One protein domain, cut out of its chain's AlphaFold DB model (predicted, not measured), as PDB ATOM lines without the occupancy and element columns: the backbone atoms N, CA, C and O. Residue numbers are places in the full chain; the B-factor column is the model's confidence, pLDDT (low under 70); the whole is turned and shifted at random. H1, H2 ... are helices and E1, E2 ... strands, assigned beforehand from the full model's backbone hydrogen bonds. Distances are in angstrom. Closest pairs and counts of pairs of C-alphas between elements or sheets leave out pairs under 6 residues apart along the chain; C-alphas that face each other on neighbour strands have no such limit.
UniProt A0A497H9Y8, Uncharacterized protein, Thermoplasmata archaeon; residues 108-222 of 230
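This is residues 108 to 222 of the 230 residues of an uncharacterized protein of Thermoplasmata archaeon (UniProt A0A497H9Y8). A seven-stranded antiparallel sheet, curled like part of a barrel, wraps round one helix, H2, which fills the hollow of the curl. H1 lies over E2 and E4 near one end of the model, while H3, the last element, is off to the side and only grazes the sheet. The printed part has 115 residues with three named helices and seven named strands, in the order E1 E2 H1 E3 E4 H2 E5 E6 E7 H3 along the chain, and the class is mixed, helices and strands. The sheet's order is E1 - E2 - E4 - E3 - E5 - E6 - E7. The whole is compact and rounded, with a radius of gyration of the C-alphas of 12.8 A and spans of 35 by 33 by 26 A.

The sheet's edge strands are E1, residues 108 to 111, and E7, residues 204 to 207. C-alpha 108, where E1 begins, is at (495.427, 301.763, 346.586). The inner strands are E2, residues 117 to 120, E4, residues 151 to 154, E3, residues 139 to 143, 13.4 A long from first to last C-alpha, E5, residues 180 to 186, 19.6 A long, and E6, residues 192 to 201, the longest strand at 26.2 A. H2, residues 159 to 171, is the longest helix at 18.3 A and begins with C-alpha 159 at (476.058, 305.647, 354.320). H1, residues 124 to 132, is 12.8 A long. H3, residues 215 to 221, ends with C-alpha 221 at (475.820, 315.361, 344.534).

The sheet is strongly twisted, and from edge to edge the way across it turns by 153 degrees. E1 and E2 form a hairpin, antiparallel at 158 degrees, with N 110 and O 118 at 2.9 A. E2 and E4 are antiparallel at 166 degrees, with N 119 and O 152 at 2.9 A. E3 and E4 form a hairpin, with N 141 and O 151 at 2.8 A. E3 and E5 are antiparallel at 146 degrees, with N 140 and O 186 at 2.9 A. E5, E6 and E7 form a meander, each strand the antiparallel neighbour of the one before, with N 183 and O 196 at 2.9 A and N 199 and O 206 at 2.8 A. H2 and the sheet make two layers, the helix on one face of the sheet, which curls round it. The closest C-alphas of H2 and E7 are those of Asn 167 and Trp 205, 5.4 A apart. On E4 the closest to H2 is Thr 151, its C-alpha 5.8 A from that of Cys 169. E1 and H2 are near each other. H1 is on the sheet at a height of 9.5 A over it; it lies over E4 and only just over E2, on which 3 of its C-alphas fall, and runs along the strands, at 25 degrees to E4 on the local plane. The closest C-alphas of H1 and E4 are those of Ile 130 and Leu 152, 7.1 A apart. H3 only grazes the sheet, with its residues 217 to 221. H1, H2 and H3 are apart from one another. E2, H1, E3 and E4, H2, E5 are split strand-helix-strand units, two strands running the same way with another strand between them in the sheet; both crossovers are right-handed. In H1, H2 and H3 every O i to N i+4 pair is within hydrogen-bond range.

The two C-alphas farthest apart are those of Met 125 and Glu 210, 36.3 A. The printed part has no cut, and no link is long. The mean pLDDT of the printed part is 86.3; residues 209 to 222 are under 70, and H3 has a mean of 53.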
ATOM      1  N   ARG A 108     495.850 303.110 346.189       96.00
ATOM      2  CA  ARG A 108     495.427 301.763 346.586       96.00
ATOM      3  C   ARG A 108     493.946 301.634 346.266       96.00
ATOM      4  O   ARG A 108     493.175 302.486 346.694       96.00
ATOM      5  N   HIS A 109     493.571 300.594 345.532       96.69
ATOM      6  CA  HIS A 109     492.196 300.399 345.083       96.69
ATOM      7  C   HIS A 109     491.486 299.378 345.960       96.69
ATOM      8  O   HIS A 109     492.027 298.302 346.210       96.69
ATOM      9  N   PHE A 110     490.268 299.711 346.371       96.19
ATOM     10  CA  PHE A 110     489.375 298.824 347.099       96.19
ATOM     11  C   PHE A 110     488.003 298.849 346.436       96.19
ATOM     12  O   PHE A 110     487.544 299.901 345.986       96.19
ATOM     13  N   ARG A 111     487.355 297.688 346.387       95.38
ATOM     14  CA  ARG A 111     485.972 297.546 345.938       95.38
ATOM     15  C   ARG A 111     485.099 297.319 347.164       95.38
ATOM     16  O   ARG A 111     485.368 296.404 347.941       95.38
ATOM     17  N   LEU A 112     484.096 298.168 347.355       95.00
ATOM     18  CA  LEU A 112     483.147 298.045 348.460       95.00
ATOM     19  C   LEU A 112     482.033 297.043 348.110       95.00
ATOM     20  O   LEU A 112     481.774 296.824 346.925       95.00
ATOM     21  N   PRO A 113     481.323 296.468 349.104       92.75
ATOM     22  CA  PRO A 113     480.229 295.519 348.857       92.75
ATOM     23  C   PRO A 113     479.098 296.054 347.964       92.75
ATOM     24  O   PRO A 113     478.410 295.286 347.303       92.75
ATOM     25  N   SER A 114     478.910 297.373 347.923       91.25
ATOM     26  CA  SER A 114     477.950 298.074 347.057       91.25
ATOM     27  C   SER A 114     478.362 298.130 345.576       91.25
ATOM     28  O   SER A 114     477.576 298.565 344.724       91.25
ATOM     29  N   GLY A 115     479.600 297.738 345.259       93.00
ATOM     30  CA  GLY A 115     480.244 297.920 343.958       93.00
ATOM     31  C   GLY A 115     480.966 299.265 343.803       93.00
ATOM     32  O   GLY A 115     481.638 299.468 342.792       93.00
ATOM     33  N   SER A 116     480.875 300.176 344.776       94.44
ATOM     34  CA  SER A 116     481.579 301.468 344.763       94.44
ATOM     35  C   SER A 116     483.097 301.281 344.852       94.44
ATOM     36  O   SER A 116     483.584 300.330 345.474       94.44
ATOM     37  N   LYS A 117     483.866 302.184 344.231       96.38
ATOM     38  CA  LYS A 117     485.336 302.102 344.202       96.38
ATOM     39  C   LYS A 117     485.943 303.095 345.172       96.38
ATOM     40  O   LYS A 117     485.563 304.260 345.169       96.38
ATOM     41  N   VAL A 118     486.951 302.668 345.920       98.00
ATOM     42  CA  VAL A 118     487.755 303.555 346.762       98.00
ATOM     43  C   VAL A 118     489.192 303.576 346.266       98.00
ATOM     44  O   VAL A 118     489.784 302.523 346.024       98.00
ATOM     45  N   VAL A 119     489.766 304.773 346.133       98.06
ATOM     46  CA  VAL A 119     491.176 304.976 345.780       98.06
ATOM     47  C   VAL A 119     491.865 305.803 346.861       98.06
ATOM     48  O   VAL A 119     491.554 306.973 347.042       98.06
ATOM     49  N   VAL A 120     492.818 305.199 347.575       98.19
ATOM     50  CA  VAL A 120     493.572 305.852 348.660       98.19
ATOM     51  C   VAL A 120     494.951 306.273 348.160       98.19
ATOM     52  O   VAL A 120     495.743 305.413 347.760       98.19
ATOM     53  N   GLY A 121     495.280 307.563 348.226       97.62
ATOM     54  CA  GLY A 121     496.602 308.069 347.859       97.62
ATOM     55  C   GLY A 121     497.748 307.446 348.664       97.62
ATOM     56  O   GLY A 121     497.610 307.082 349.836       97.62
ATOM     57  N   ARG A 122     498.903 307.251 348.015       95.44
ATOM     58  CA  ARG A 122     500.097 306.660 348.655       95.44
ATOM     59  C   ARG A 122     501.116 307.692 349.118       95.44
ATOM     60  O   ARG A 122     501.933 307.375 349.975       95.44
ATOM     61  N   ASN A 123     501.095 308.871 348.513       95.81
ATOM     62  CA  ASN A 123     502.004 309.981 348.760       95.81
ATOM     63  C   ASN A 123     501.373 311.275 348.222       95.81
ATOM     64  O   ASN A 123     500.346 311.233 347.544       95.81
ATOM     65  N   GLU A 124     502.025 312.403 348.485       94.38
ATOM     66  CA  GLU A 124     501.523 313.730 348.122       94.38
ATOM     67  C   GLU A 124     501.324 313.922 346.611       94.38
ATOM     68  O   GLU A 124     500.319 314.477 346.172       94.38
ATOM     69  N   MET A 125     502.230 313.391 345.786       96.69
ATOM     70  CA  MET A 125     502.089 313.469 344.329       96.69
ATOM     71  C   MET A 125     500.849 312.707 343.843       96.69
ATOM     72  O   MET A 125     500.092 313.204 343.011       96.69
ATOM     73  N   GLU A 126     500.592 311.521 344.395       97.31
ATOM     74  CA  GLU A 126     499.385 310.765 344.069       97.31
ATOM     75  C   GLU A 126     498.118 311.417 344.604       97.31
ATOM     76  O   GLU A 126     497.114 311.383 343.903       97.31
ATOM     77  N   ASN A 127     498.157 312.039 345.784       95.94
ATOM     78  CA  ASN A 127     497.022 312.787 346.328       95.94
ATOM     79  C   ASN A 127     496.556 313.869 345.344       95.94
ATOM     80  O   ASN A 127     495.376 313.926 344.996       95.94
ATOM     81  N   GLN A 128     497.497 314.668 344.832       95.38
ATOM     82  CA  GLN A 128     497.217 315.731 343.861       95.38
ATOM     83  C   GLN A 128     496.656 315.185 342.545       95.38
ATOM     84  O   GLN A 128     495.778 315.796 341.937       95.38
ATOM     85  N   ILE A 129     497.154 314.032 342.091       96.25
ATOM     86  CA  ILE A 129     496.662 313.378 340.876       96.25
ATOM     87  C   ILE A 129     495.253 312.812 341.092       96.25
ATOM     88  O   ILE A 129     494.374 313.069 340.275       96.25
ATOM     89  N   ILE A 130     495.024 312.073 342.180       96.50
ATOM     90  CA  ILE A 130     493.733 311.454 342.518       96.50
ATOM     91  C   ILE A 130     492.650 312.521 342.665       96.50
ATOM     92  O   ILE A 130     491.558 312.348 342.133       96.50
ATOM     93  N   GLN A 131     492.963 313.649 343.307       94.88
ATOM     94  CA  GLN A 131     492.032 314.769 343.434       94.88
ATOM     95  C   GLN A 131     491.558 315.291 342.069       94.88
ATOM     96  O   GLN A 131     490.384 315.604 341.912       94.88
ATOM     97  N   ARG A 132     492.439 315.340 341.064       94.88
ATOM     98  CA  ARG A 132     492.089 315.793 339.703       94.88
ATOM     99  C   ARG A 132     491.248 314.789 338.917       94.88
ATOM    100  O   ARG A 132     490.682 315.167 337.901       94.88
ATOM    101  N   PHE A 133     491.197 313.531 339.354       95.19
ATOM    102  CA  PHE A 133     490.342 312.503 338.761       95.19
ATOM    103  C   PHE A 133     488.926 312.487 339.344       95.19
ATOM    104  O   PHE A 133     488.107 311.704 338.865       95.19
ATOM    105  N   ALA A 134     488.649 313.268 340.392       93.69
ATOM    106  CA  ALA A 134     487.334 313.311 341.014       93.69
ATOM    107  C   ALA A 134     486.294 313.909 340.053       93.69
ATOM    108  O   ALA A 134     486.544 314.939 339.424       93.69
ATOM    109  N   ARG A 135     485.133 313.258 339.959       91.69
ATOM    110  CA  ARG A 135     483.964 313.711 339.187       91.69
ATOM    111  C   ARG A 135     482.908 314.333 340.093       91.69
ATOM    112  O   ARG A 135     483.008 314.232 341.310       91.69
ATOM    113  N   GLU A 136     481.913 314.994 339.510       87.69
ATOM    114  CA  GLU A 136     480.897 315.726 340.279       87.69
ATOM    115  C   GLU A 136     480.169 314.834 341.296       87.69
ATOM    116  O   GLU A 136     479.915 315.282 342.409       87.69
ATOM    117  N   GLU A 137     479.942 313.565 340.954       87.12
ATOM    118  CA  GLU A 137     479.323 312.544 341.804       87.12
ATOM    119  C   GLU A 137     480.285 311.846 342.791       87.12
ATOM    120  O   GLU A 137     479.867 310.999 343.587       87.12
ATOM    121  N   ASP A 138     481.583 312.152 342.730       92.75
ATOM    122  CA  ASP A 138     482.594 311.554 343.596       92.75
ATOM    123  C   ASP A 138     482.772 312.351 344.897       92.75
ATOM    124  O   ASP A 138     482.621 313.574 344.951       92.75
ATOM    125  N   ILE A 139     483.198 311.654 345.952       94.56
ATOM    126  CA  ILE A 139     483.472 312.259 347.258       94.56
ATOM    127  C   ILE A 139     484.945 312.062 347.601       94.56
ATOM    128  O   ILE A 139     485.475 310.951 347.557       94.56
ATOM    129  N   LEU A 140     485.608 313.145 347.988       96.44
ATOM    130  CA  LEU A 140     486.974 313.130 348.501       96.44
ATOM    131  C   LEU A 140     486.962 313.195 350.031       96.44
ATOM    132  O   LEU A 140     486.300 314.046 350.623       96.44
ATOM    133  N   LEU A 141     487.716 312.307 350.670       96.62
ATOM    134  CA  LEU A 141     487.859 312.207 352.117       96.62
ATOM    135  C   LEU A 141     489.306 312.465 352.521       96.62
ATOM    136  O   LEU A 141     490.243 311.994 351.872       96.62
ATOM    137  N   GLU A 142     489.473 313.189 353.622       96.19
ATOM    138  CA  GLU A 142     490.770 313.475 354.231       96.19
ATOM    139  C   GLU A 142     490.567 313.752 355.729       96.19
ATOM    140  O   GLU A 142     489.573 314.359 356.139       96.19
ATOM    141  N   VAL A 143     491.490 313.302 356.574       95.75
ATOM    142  CA  VAL A 143     491.413 313.566 358.016       95.75
ATOM    143  C   VAL A 143     491.757 315.032 358.309       95.75
ATOM    144  O   VAL A 143     492.599 315.641 357.654       95.75
ATOM    145  N   VAL A 144     491.069 315.623 359.283       93.75
ATOM    146  CA  VAL A 144     491.284 317.007 359.725       93.75
ATOM    147  C   VAL A 144     492.527 317.097 360.626       93.75
ATOM    148  O   VAL A 144     492.763 316.213 361.446       93.75
ATOM    149  N   ASP A 145     493.308 318.170 360.466       88.88
ATOM    150  CA  ASP A 145     494.456 318.551 361.310       88.88
ATOM    151  C   ASP A 145     495.570 317.493 361.465       88.88
ATOM    152  O   ASP A 145     496.262 317.448 362.483       88.88
ATOM    153  N   THR A 146     495.773 316.628 360.465       90.00
ATOM    154  CA  THR A 146     496.812 315.583 360.508       90.00
ATOM    155  C   THR A 146     497.287 315.152 359.118       90.00
ATOM    156  O   THR A 146     496.610 315.394 358.117       90.00
ATOM    157  N   GLY A 147     498.432 314.464 359.055       89.56
ATOM    158  CA  GLY A 147     498.908 313.807 357.839       89.56
ATOM    159  C   GLY A 147     497.936 312.711 357.395       89.56
ATOM    160  O   GLY A 147     497.712 311.727 358.103       89.56
ATOM    161  N   SER A 148     497.324 312.883 356.222       93.06
ATOM    162  CA  SER A 148     496.271 311.997 355.724       93.06
ATOM    163  C   SER A 148     496.332 311.845 354.203       93.06
ATOM    164  O   SER A 148     496.653 312.805 353.499       93.06
ATOM    165  N   PRO A 149     496.043 310.652 353.661       96.62
ATOM    166  CA  PRO A 149     495.889 310.495 352.225       96.62
ATOM    167  C   PRO A 149     494.595 311.154 351.745       96.62
ATOM    168  O   PRO A 149     493.558 311.078 352.409       96.62
ATOM    169  N   ILE A 150     494.623 311.680 350.522       97.31
ATOM    170  CA  ILE A 150     493.387 311.949 349.791       97.31
ATOM    171  C   ILE A 150     492.783 310.603 349.399       97.31
ATOM    172  O   ILE A 150     493.432 309.775 348.749       97.31
ATOM    173  N   THR A 151     491.544 310.376 349.829       97.94
ATOM    174  CA  THR A 151     490.800 309.149 349.549       97.94
ATOM    175  C   THR A 151     489.579 309.474 348.708       97.94
ATOM    176  O   THR A 151     488.721 310.241 349.122       97.94
ATOM    177  N   LEU A 152     489.501 308.886 347.525       97.75
ATOM    178  CA  LEU A 152     488.432 309.101 346.563       97.75
ATOM    179  C   LEU A 152     487.420 307.962 346.643       97.75
ATOM    180  O   LEU A 152     487.787 306.812 346.406       97.75
ATOM    181  N   LEU A 153     486.165 308.288 346.940       96.94
ATOM    182  CA  LEU A 153     485.015 307.401 346.807       96.94
ATOM    183  C   LEU A 153     484.321 307.687 345.478       96.94
ATOM    184  O   LEU A 153     483.755 308.761 345.283       96.94
ATOM    185  N   ARG A 154     484.353 306.699 344.586       92.88
ATOM    186  CA  ARG A 154     483.696 306.737 343.285       92.88
ATOM    187  C   ARG A 154     482.331 306.086 343.336       92.88
ATOM    188  O   ARG A 154     482.237 304.924 343.747       92.88
ATOM    189  N   LYS A 155     481.322 306.801 342.828       85.94
ATOM    190  CA  LYS A 155     479.930 306.327 342.747       85.94
ATOM    191  C   LYS A 155     479.416 305.816 344.098       85.94
ATOM    192  O   LYS A 155     478.812 304.748 344.151       85.94
ATOM    193  N   GLY A 156     479.709 306.537 345.186       84.25
ATOM    194  CA  GLY A 156     479.184 306.187 346.507       84.25
ATOM    195  C   GLY A 156     477.659 306.078 346.455       84.25
ATOM    196  O   GLY A 156     477.014 306.896 345.808       84.25
ATOM    197  N   LYS A 157     477.085 305.052 347.086       80.44
ATOM    198  CA  LYS A 157     475.644 304.761 346.985       80.44
ATOM    199  C   LYS A 157     474.883 304.944 348.286       80.44
ATOM    200  O   LYS A 157     473.664 305.042 348.269       80.44
ATOM    201  N   ASN A 158     475.567 304.864 349.424       84.00
ATOM    202  CA  ASN A 158     474.915 304.843 350.730       84.00
ATOM    203  C   ASN A 158     475.866 305.270 351.858       84.00
ATOM    204  O   ASN A 158     477.068 305.457 351.660       84.00
ATOM    205  N   ARG A 159     475.314 305.371 353.077       84.62
ATOM    206  CA  ARG A 159     476.058 305.647 354.320       84.62
ATOM    207  C   ARG A 159     477.287 304.771 354.488       84.62
ATOM    208  O   ARG A 159     478.356 305.259 354.848       84.62
ATOM    209  N   ARG A 160     477.097 303.472 354.275       88.81
ATOM    210  CA  ARG A 160     478.109 302.463 354.544       88.81
ATOM    211  C   ARG A 160     479.320 302.673 353.648       88.81
ATOM    212  O   ARG A 160     480.434 302.526 354.122       88.81
ATOM    213  N   ASP A 161     479.126 303.118 352.409       92.25
ATOM    214  CA  ASP A 161     480.246 303.442 351.527       92.25
ATOM    215  C   ASP A 161     481.133 304.559 352.091       92.25
ATOM    216  O   ASP A 161     482.359 304.449 352.062       92.25
ATOM    217  N   ILE A 162     480.531 305.615 352.643       91.94
ATOM    218  CA  ILE A 162     481.271 306.719 353.274       91.94
ATOM    219  C   ILE A 162     481.965 306.245 354.552       91.94
ATOM    220  O   ILE A 162     483.106 306.626 354.799       91.94
ATOM    221  N   GLU A 163     481.310 305.396 355.341       92.06
ATOM    222  CA  GLU A 163     481.877 304.833 356.569       92.06
ATOM    223  C   GLU A 163     483.096 303.941 356.280       92.06
ATOM    224  O   GLU A 163     484.169 304.168 356.838       92.06
ATOM    225  N   GLU A 164     482.977 303.000 355.339       93.81
ATOM    226  CA  GLU A 164     484.073 302.119 354.907       93.81
ATOM    227  C   GLU A 164     485.221 302.924 354.274       93.81
ATOM    228  O   GLU A 164     486.402 302.681 354.541       93.81
ATOM    229  N   THR A 165     484.894 303.949 353.479       95.81
ATOM    230  CA  THR A 165     485.900 304.851 352.900       95.81
ATOM    231  C   THR A 165     486.613 305.662 353.977       95.81
ATOM    232  O   THR A 165     487.836 305.808 353.937       95.81
ATOM    233  N   GLY A 166     485.870 306.176 354.958       94.75
ATOM    234  CA  GLY A 166     486.421 306.883 356.108       94.75
ATOM    235  C   GLY A 166     487.347 305.987 356.922       94.75
ATOM    236  O   GLY A 166     488.451 306.404 357.264       94.75
ATOM    237  N   ASN A 167     486.967 304.726 357.141       93.81
ATOM    238  CA  ASN A 167     487.804 303.733 357.811       93.81
ATOM    239  C   ASN A 167     489.139 303.535 357.070       93.81
ATOM    240  O   ASN A 167     490.205 303.614 357.684       93.81
ATOM    241  N   LEU A 168     489.106 303.390 355.739       95.69
ATOM    242  CA  LEU A 168     490.317 303.326 354.913       95.69
ATOM    243  C   LEU A 168     491.157 304.611 355.022       95.69
ATOM    244  O   LEU A 168     492.363 304.530 355.257       95.69
ATOM    245  N   CYS A 169     490.537 305.785 354.899       96.38
ATOM    246  CA  CYS A 169     491.210 307.083 355.005       96.38
ATOM    247  C   CYS A 169     491.929 307.240 356.357       96.38
ATOM    248  O   CYS A 169     493.122 307.550 356.397       96.38
ATOM    249  N   ILE A 170     491.239 306.942 357.464       95.06
ATOM    250  CA  ILE A 170     491.787 307.048 358.821       95.06
ATOM    251  C   ILE A 170     492.889 306.010 359.041       95.06
ATOM    252  O   ILE A 170     493.949 306.345 359.574       95.06
ATOM    253  N   ARG A 171     492.691 304.765 358.592       93.44
ATOM    254  CA  ARG A 171     493.672 303.676 358.732       93.44
ATOM    255  C   ARG A 171     495.027 304.014 358.112       93.44
ATOM    256  O   ARG A 171     496.058 303.619 358.658       93.44
ATOM    257  N   TYR A 172     495.025 304.717 356.981       93.88
ATOM    258  CA  TYR A 172     496.237 305.145 356.280       93.88
ATOM    259  C   TYR A 172     496.714 306.555 356.671       93.88
ATOM    260  O   TYR A 172     497.673 307.041 356.079       93.88
ATOM    261  N   SER A 173     496.078 307.192 357.658       93.88
ATOM    262  CA  SER A 173     496.488 308.485 358.215       93.88
ATOM    263  C   SER A 173     497.344 308.334 359.475       93.88
ATOM    264  O   SER A 173     497.405 307.265 360.097       93.88
ATOM    265  N   ASP A 174     497.922 309.448 359.914       91.62
ATOM    266  CA  ASP A 174     498.629 309.538 361.192       91.62
ATOM    267  C   ASP A 174     497.670 309.510 362.401       91.62
ATOM    268  O   ASP A 174     498.093 309.225 363.521       91.62
ATOM    269  N   ALA A 175     496.356 309.685 362.192       88.88
ATOM    270  CA  ALA A 175     495.347 309.650 363.253       88.88
ATOM    271  C   ALA A 175     494.818 308.244 363.605       88.88
ATOM    272  O   ALA A 175     493.930 308.106 364.448       88.88
ATOM    273  N   LYS A 176     495.367 307.172 363.020       84.56
ATOM    274  CA  LYS A 176     494.884 305.781 363.193       84.56
ATOM    275  C   LYS A 176     494.823 305.266 364.642       84.56
ATOM    276  O   LYS A 176     494.114 304.299 364.914       84.56
ATOM    277  N   MET A 177     495.580 305.876 365.557       85.81
ATOM    278  CA  MET A 177     495.628 305.505 366.983       85.81
ATOM    279  C   MET A 177     494.673 306.326 367.862       85.81
ATOM    280  O   MET A 177     494.543 306.044 369.052       85.81
ATOM    281  N   HIS A 178     494.016 307.346 367.307       87.00
ATOM    282  CA  HIS A 178     493.077 308.172 368.059       87.00
ATOM    283  C   HIS A 178     491.784 307.393 368.349       87.00
ATOM    284  O   HIS A 178     491.482 306.388 367.713       87.00
ATOM    285  N   LYS A 179     491.003 307.850 369.334       85.94
ATOM    286  CA  LYS A 179     489.673 307.278 369.631       85.94
ATOM    287  C   LYS A 179     488.542 307.980 368.882       85.94
ATOM    288  O   LYS A 179     487.485 307.391 368.676       85.94
ATOM    289  N   LYS A 180     488.761 309.244 368.517       89.88
ATOM    290  CA  LYS A 180     487.826 310.104 367.791       89.88
ATOM    291  C   LYS A 180     488.598 310.880 366.738       89.88
ATOM    292  O   LYS A 180     489.652 311.432 367.056       89.88
ATOM    293  N   VAL A 181     488.092 310.897 365.512       92.50
ATOM    294  CA  VAL A 181     488.741 311.523 364.359       92.50
ATOM    295  C   VAL A 181     487.696 312.258 363.535       92.50
ATOM    296  O   VAL A 181     486.621 311.729 363.283       92.50
ATOM    297  N   LYS A 182     488.024 313.473 363.098       93.25
ATOM    298  CA  LYS A 182     487.194 314.252 362.178       93.25
ATOM    299  C   LYS A 182     487.666 314.031 360.753       93.25
ATOM    300  O   LYS A 182     488.848 314.206 360.466       93.25
ATOM    301  N   VAL A 183     486.751 313.683 359.857       94.12
ATOM    302  CA  VAL A 183     487.032 313.492 358.428       94.12
ATOM    303  C   VAL A 183     486.241 314.518 357.635       94.12
ATOM    304  O   VAL A 183     485.026 314.626 357.799       94.12
ATOM    305  N   LYS A 184     486.917 315.286 356.778       94.50
ATOM    306  CA  LYS A 184     486.248 316.225 355.873       94.50
ATOM    307  C   LYS A 184     485.828 315.508 354.594       94.50
ATOM    308  O   LYS A 184     486.623 314.779 354.007       94.50
ATOM    309  N   LEU A 185     484.591 315.748 354.178       93.69
ATOM    310  CA  LEU A 185     484.032 315.329 352.899       93.69
ATOM    311  C   LEU A 185     484.086 316.521 351.945       93.69
ATOM    312  O   LEU A 185     483.580 317.606 352.259       93.69
ATOM    313  N   ARG A 186     484.714 316.320 350.792       92.06
ATOM    314  CA  ARG A 186     484.914 317.331 349.758       92.06
ATOM    315  C   ARG A 186     484.304 316.886 348.438       92.06
ATOM    316  O   ARG A 186     484.325 315.697 348.131       92.06
ATOM    317  N   ASP A 187     483.822 317.850 347.663       89.00
ATOM    318  CA  ASP A 187     483.442 317.618 346.269       89.00
ATOM    319  C   ASP A 187     484.673 317.518 345.353       89.00
ATOM    320  O   ASP A 187     485.810 317.770 345.772       89.00
ATOM    321  N   ALA A 188     484.457 317.212 344.072       87.38
ATOM    322  CA  ALA A 188     485.521 317.201 343.066       87.38
ATOM    323  C   ALA A 188     486.251 318.540 342.887       87.38
ATOM    324  O   ALA A 188     487.410 318.563 342.476       87.38
ATOM    325  N   LYS A 189     485.616 319.668 343.233       84.75
ATOM    326  CA  LYS A 189     486.242 321.001 343.209       84.75
ATOM    327  C   LYS A 189     487.082 321.263 344.467       84.75
ATOM    328  O   LYS A 189     487.698 322.320 344.584       84.75
ATOM    329  N   GLY A 190     487.137 320.310 345.400       80.81
ATOM    330  CA  GLY A 190     487.875 320.400 346.656       80.81
ATOM    331  C   GLY A 190     487.178 321.233 347.733       80.81
ATOM    332  O   GLY A 190     487.779 321.479 348.783       80.81
ATOM    333  N   ARG A 191     485.930 321.664 347.508       85.94
ATOM    334  CA  ARG A 191     485.151 322.425 348.491       85.94
ATOM    335  C   ARG A 191     484.737 321.492 349.616       85.94
ATOM    336  O   ARG A 191     484.263 320.388 349.369       85.94
ATOM    337  N   VAL A 192     484.952 321.923 350.857       86.19
ATOM    338  CA  VAL A 192     484.530 321.158 352.033       86.19
ATOM    339  C   VAL A 192     483.025 321.300 352.165       86.19
ATOM    340  O   VAL A 192     482.536 322.360 352.539       86.19
ATOM    341  N   ASN A 193     482.315 320.216 351.878       82.94
ATOM    342  CA  ASN A 193     480.868 320.169 352.026       82.94
ATOM    343  C   ASN A 193     480.484 319.780 353.452       82.94
ATOM    344  O   ASN A 193     479.464 320.239 353.962       82.94
ATOM    345  N   LYS A 194     481.300 318.953 354.125       85.25
ATOM    346  CA  LYS A 194     481.004 318.514 355.493       85.25
ATOM    347  C   LYS A 194     482.228 318.043 356.266       85.25
ATOM    348  O   LYS A 194     483.238 317.670 355.675       85.25
ATOM    349  N   ILE A 195     482.107 317.999 357.589       89.31
ATOM    350  CA  ILE A 195     483.036 317.320 358.498       89.31
ATOM    351  C   ILE A 195     482.229 316.305 359.310       89.31
ATOM    352  O   ILE A 195     481.180 316.649 359.850       89.31
ATOM    353  N   VAL A 196     482.701 315.062 359.363       90.00
ATOM    354  CA  VAL A 196     482.036 313.932 360.026       90.00
ATOM    355  C   VAL A 196     482.925 313.397 361.144       90.00
ATOM    356  O   VAL A 196     484.130 313.220 360.951       90.00
ATOM    357  N   ASP A 197     482.327 313.126 362.302       90.06
ATOM    358  CA  ASP A 197     483.007 312.521 363.444       90.06
ATOM    359  C   ASP A 197     482.988 310.989 363.343       90.06
ATOM    360  O   ASP A 197     481.931 310.357 363.300       90.06
ATOM    361  N   PHE A 198     484.177 310.392 363.349       90.94
ATOM    362  CA  PHE A 198     484.396 308.954 363.426       90.94
ATOM    363  C   PHE A 198     484.874 308.566 364.823       90.94
ATOM    364  O   PHE A 198     485.754 309.216 365.396       90.94
ATOM    365  N   MET A 199     484.333 307.477 365.363       87.56
ATOM    366  CA  MET A 199     484.715 306.911 366.654       87.56
ATOM    367  C   MET A 199     485.181 305.468 366.488       87.56
ATOM    368  O   MET A 199     484.588 304.700 365.735       87.56
ATOM    369  N   LYS A 200     486.258 305.107 367.188       85.50
ATOM    370  CA  LYS A 200     486.810 303.752 367.148       85.50
ATOM    371  C   LYS A 200     486.083 302.849 368.154       85.50
ATOM    372  O   LYS A 200     486.116 303.142 369.350       85.50
ATOM    373  N   ILE A 201     485.463 301.767 367.680       81.38
ATOM    374  CA  ILE A 201     484.772 300.728 368.467       81.38
ATOM    375  C   ILE A 201     485.282 299.369 367.969       81.38
ATOM    376  O   ILE A 201     485.282 299.140 366.767       81.38
ATOM    377  N   ASP A 202     485.768 298.502 368.863       76.19
ATOM    378  CA  ASP A 202     486.244 297.139 368.543       76.19
ATOM    379  C   ASP A 202     487.146 297.047 367.293       76.19
ATOM    380  O   ASP A 202     486.974 296.209 366.414       76.19
ATOM    381  N   ASP A 203     488.114 297.963 367.204       74.31
ATOM    382  CA  ASP A 203     489.056 298.113 366.085       74.31
ATOM    383  C   ASP A 203     488.478 298.537 364.721       74.31
ATOM    384  O   ASP A 203     489.238 298.699 363.760       74.31
ATOM    385  N   ALA A 204     487.189 298.869 364.654       76.81
ATOM    386  CA  ALA A 204     486.536 299.499 363.511       76.81
ATOM    387  C   ALA A 204     486.184 300.975 363.780       76.81
ATOM    388  O   ALA A 204     485.999 301.406 364.918       76.81
ATOM    389  N   TRP A 205     486.131 301.781 362.717       79.44
ATOM    390  CA  TRP A 205     485.723 303.186 362.781       79.44
ATOM    391  C   TRP A 205     484.268 303.335 362.361       79.44
ATOM    392  O   TRP A 205     483.907 302.897 361.272       79.44
ATOM    393  N   HIS A 206     483.487 304.019 363.193       82.00
ATOM    394  CA  HIS A 206     482.060 304.230 362.990       82.00
ATOM    395  C   HIS A 206     481.694 305.706 362.970       82.00
ATOM    396  O   HIS A 206     482.245 306.496 363.739       82.00
ATOM    397  N   ILE A 207     480.738 306.078 362.118       81.31
ATOM    398  CA  ILE A 207     480.208 307.446 362.071       81.31
ATOM    399  C   ILE A 207     479.327 307.691 363.298       81.31
ATOM    400  O   ILE A 207     478.303 307.031 363.482       81.31
ATOM    401  N   ASN A 208     479.693 308.686 364.104       71.44
ATOM    402  CA  ASN A 208     478.994 309.055 365.330       71.44
ATOM    403  C   ASN A 208     477.903 310.113 365.057       71.44
ATOM    404  O   ASN A 208     478.077 311.275 365.416       71.44
ATOM    405  N   SER A 209     476.801 309.735 364.389       60.78
ATOM    406  CA  SER A 209     475.592 310.579 364.278       60.78
ATOM    407  C   SER A 209     474.323 309.808 363.868       60.78
ATOM    408  O   SER A 209     474.377 308.919 363.005       60.78
ATOM    409  N   GLU A 210     473.178 310.200 364.445       51.19
ATOM    410  CA  GLU A 210     471.828 309.764 364.054       51.19
ATOM    411  C   GLU A 210     471.459 310.292 362.650       51.19
ATOM    412  O   GLU A 210     471.595 311.472 362.341       51.19
ATOM    413  N   ILE A 211     471.194 309.324 361.769       48.59
ATOM    414  CA  ILE A 211     470.124 309.200 360.759       48.59
ATOM    415  C   ILE A 211     469.421 310.522 360.355       48.59
ATOM    416  O   ILE A 211     468.657 311.046 361.144       48.59
ATOM    417  N   ASP A 212     469.745 311.021 359.145       48.19
ATOM    418  CA  ASP A 212     468.996 311.958 358.246       48.19
ATOM    419  C   ASP A 212     469.952 312.731 357.296       48.19
ATOM    420  O   ASP A 212     469.569 313.336 356.304       48.19
ATOM    421  N   PHE A 213     471.260 312.644 357.542       51.34
ATOM    422  CA  PHE A 213     472.291 313.504 356.943       51.34
ATOM    423  C   PHE A 213     472.851 313.120 355.564       51.34
ATOM    424  O   PHE A 213     473.754 313.810 355.076       51.34
ATOM    425  N   LEU A 214     472.438 311.989 354.994       51.16
ATOM    426  CA  LEU A 214     473.089 311.398 353.818       51.16
ATOM    427  C   LEU A 214     472.265 311.515 352.552       51.16
ATOM    428  O   LEU A 214     472.868 311.674 351.495       51.16
ATOM    429  N   ASP A 215     470.940 311.555 352.668       53.09
ATOM    430  CA  ASP A 215     470.085 311.918 351.544       53.09
ATOM    431  C   ASP A 215     470.415 313.341 351.095       53.09
ATOM    432  O   ASP A 215     470.629 313.545 349.915       53.09
ATOM    433  N   GLU A 216     470.655 314.300 351.998       53.34
ATOM    434  CA  GLU A 216     471.139 315.644 351.624       53.34
ATOM    435  C   GLU A 216     472.513 315.643 350.935       53.34
ATOM    436  O   GLU A 216     472.773 316.460 350.056       53.34
ATOM    437  N   ILE A 217     473.423 314.746 351.329       57.16
ATOM    438  CA  ILE A 217     474.734 314.617 350.680       57.16
ATOM    439  C   ILE A 217     474.520 314.105 349.254       57.16
ATOM    440  O   ILE A 217     474.970 314.747 348.311       57.16
ATOM    441  N   PHE A 218     473.775 313.014 349.084       54.06
ATOM    442  CA  PHE A 218     473.471 312.460 347.765       54.06
ATOM    443  C   PHE A 218     472.543 313.352 346.926       54.06
ATOM    444  O   PHE A 218     472.667 313.326 345.713       54.06
ATOM    445  N   LEU A 219     471.706 314.201 347.528       50.62
ATOM    446  CA  LEU A 219     470.899 315.232 346.856       50.62
ATOM    447  C   LEU A 219     471.763 316.408 346.377       50.62
ATOM    448  O   LEU A 219     471.519 316.958 345.314       50.62
ATOM    449  N   ASN A 220     472.804 316.785 347.127       51.25
ATOM    450  CA  ASN A 220     473.752 317.823 346.704       51.25
ATOM    451  C   ASN A 220     474.756 317.327 345.642       51.25
ATOM    452  O   ASN A 220     475.348 318.146 344.940       51.25
ATOM    453  N   TYR A 221     474.960 316.009 345.537       52.44
ATOM    454  CA  TYR A 221     475.820 315.361 344.534       52.44
ATOM    455  C   TYR A 221     475.038 314.685 343.390       52.44
ATOM    456  O   TYR A 221     475.636 314.275 342.398       52.44
ATOM    457  N   GLY A 222     473.717 314.569 343.517       41.50
ATOM    458  CA  GLY A 222     472.793 314.028 342.529       41.50
ATOM    459  C   GLY A 222     471.974 315.161 341.933       41.50
ATOM    460  O   GLY A 222     470.986 315.595 342.515       41.50
TER     461      GLY A 222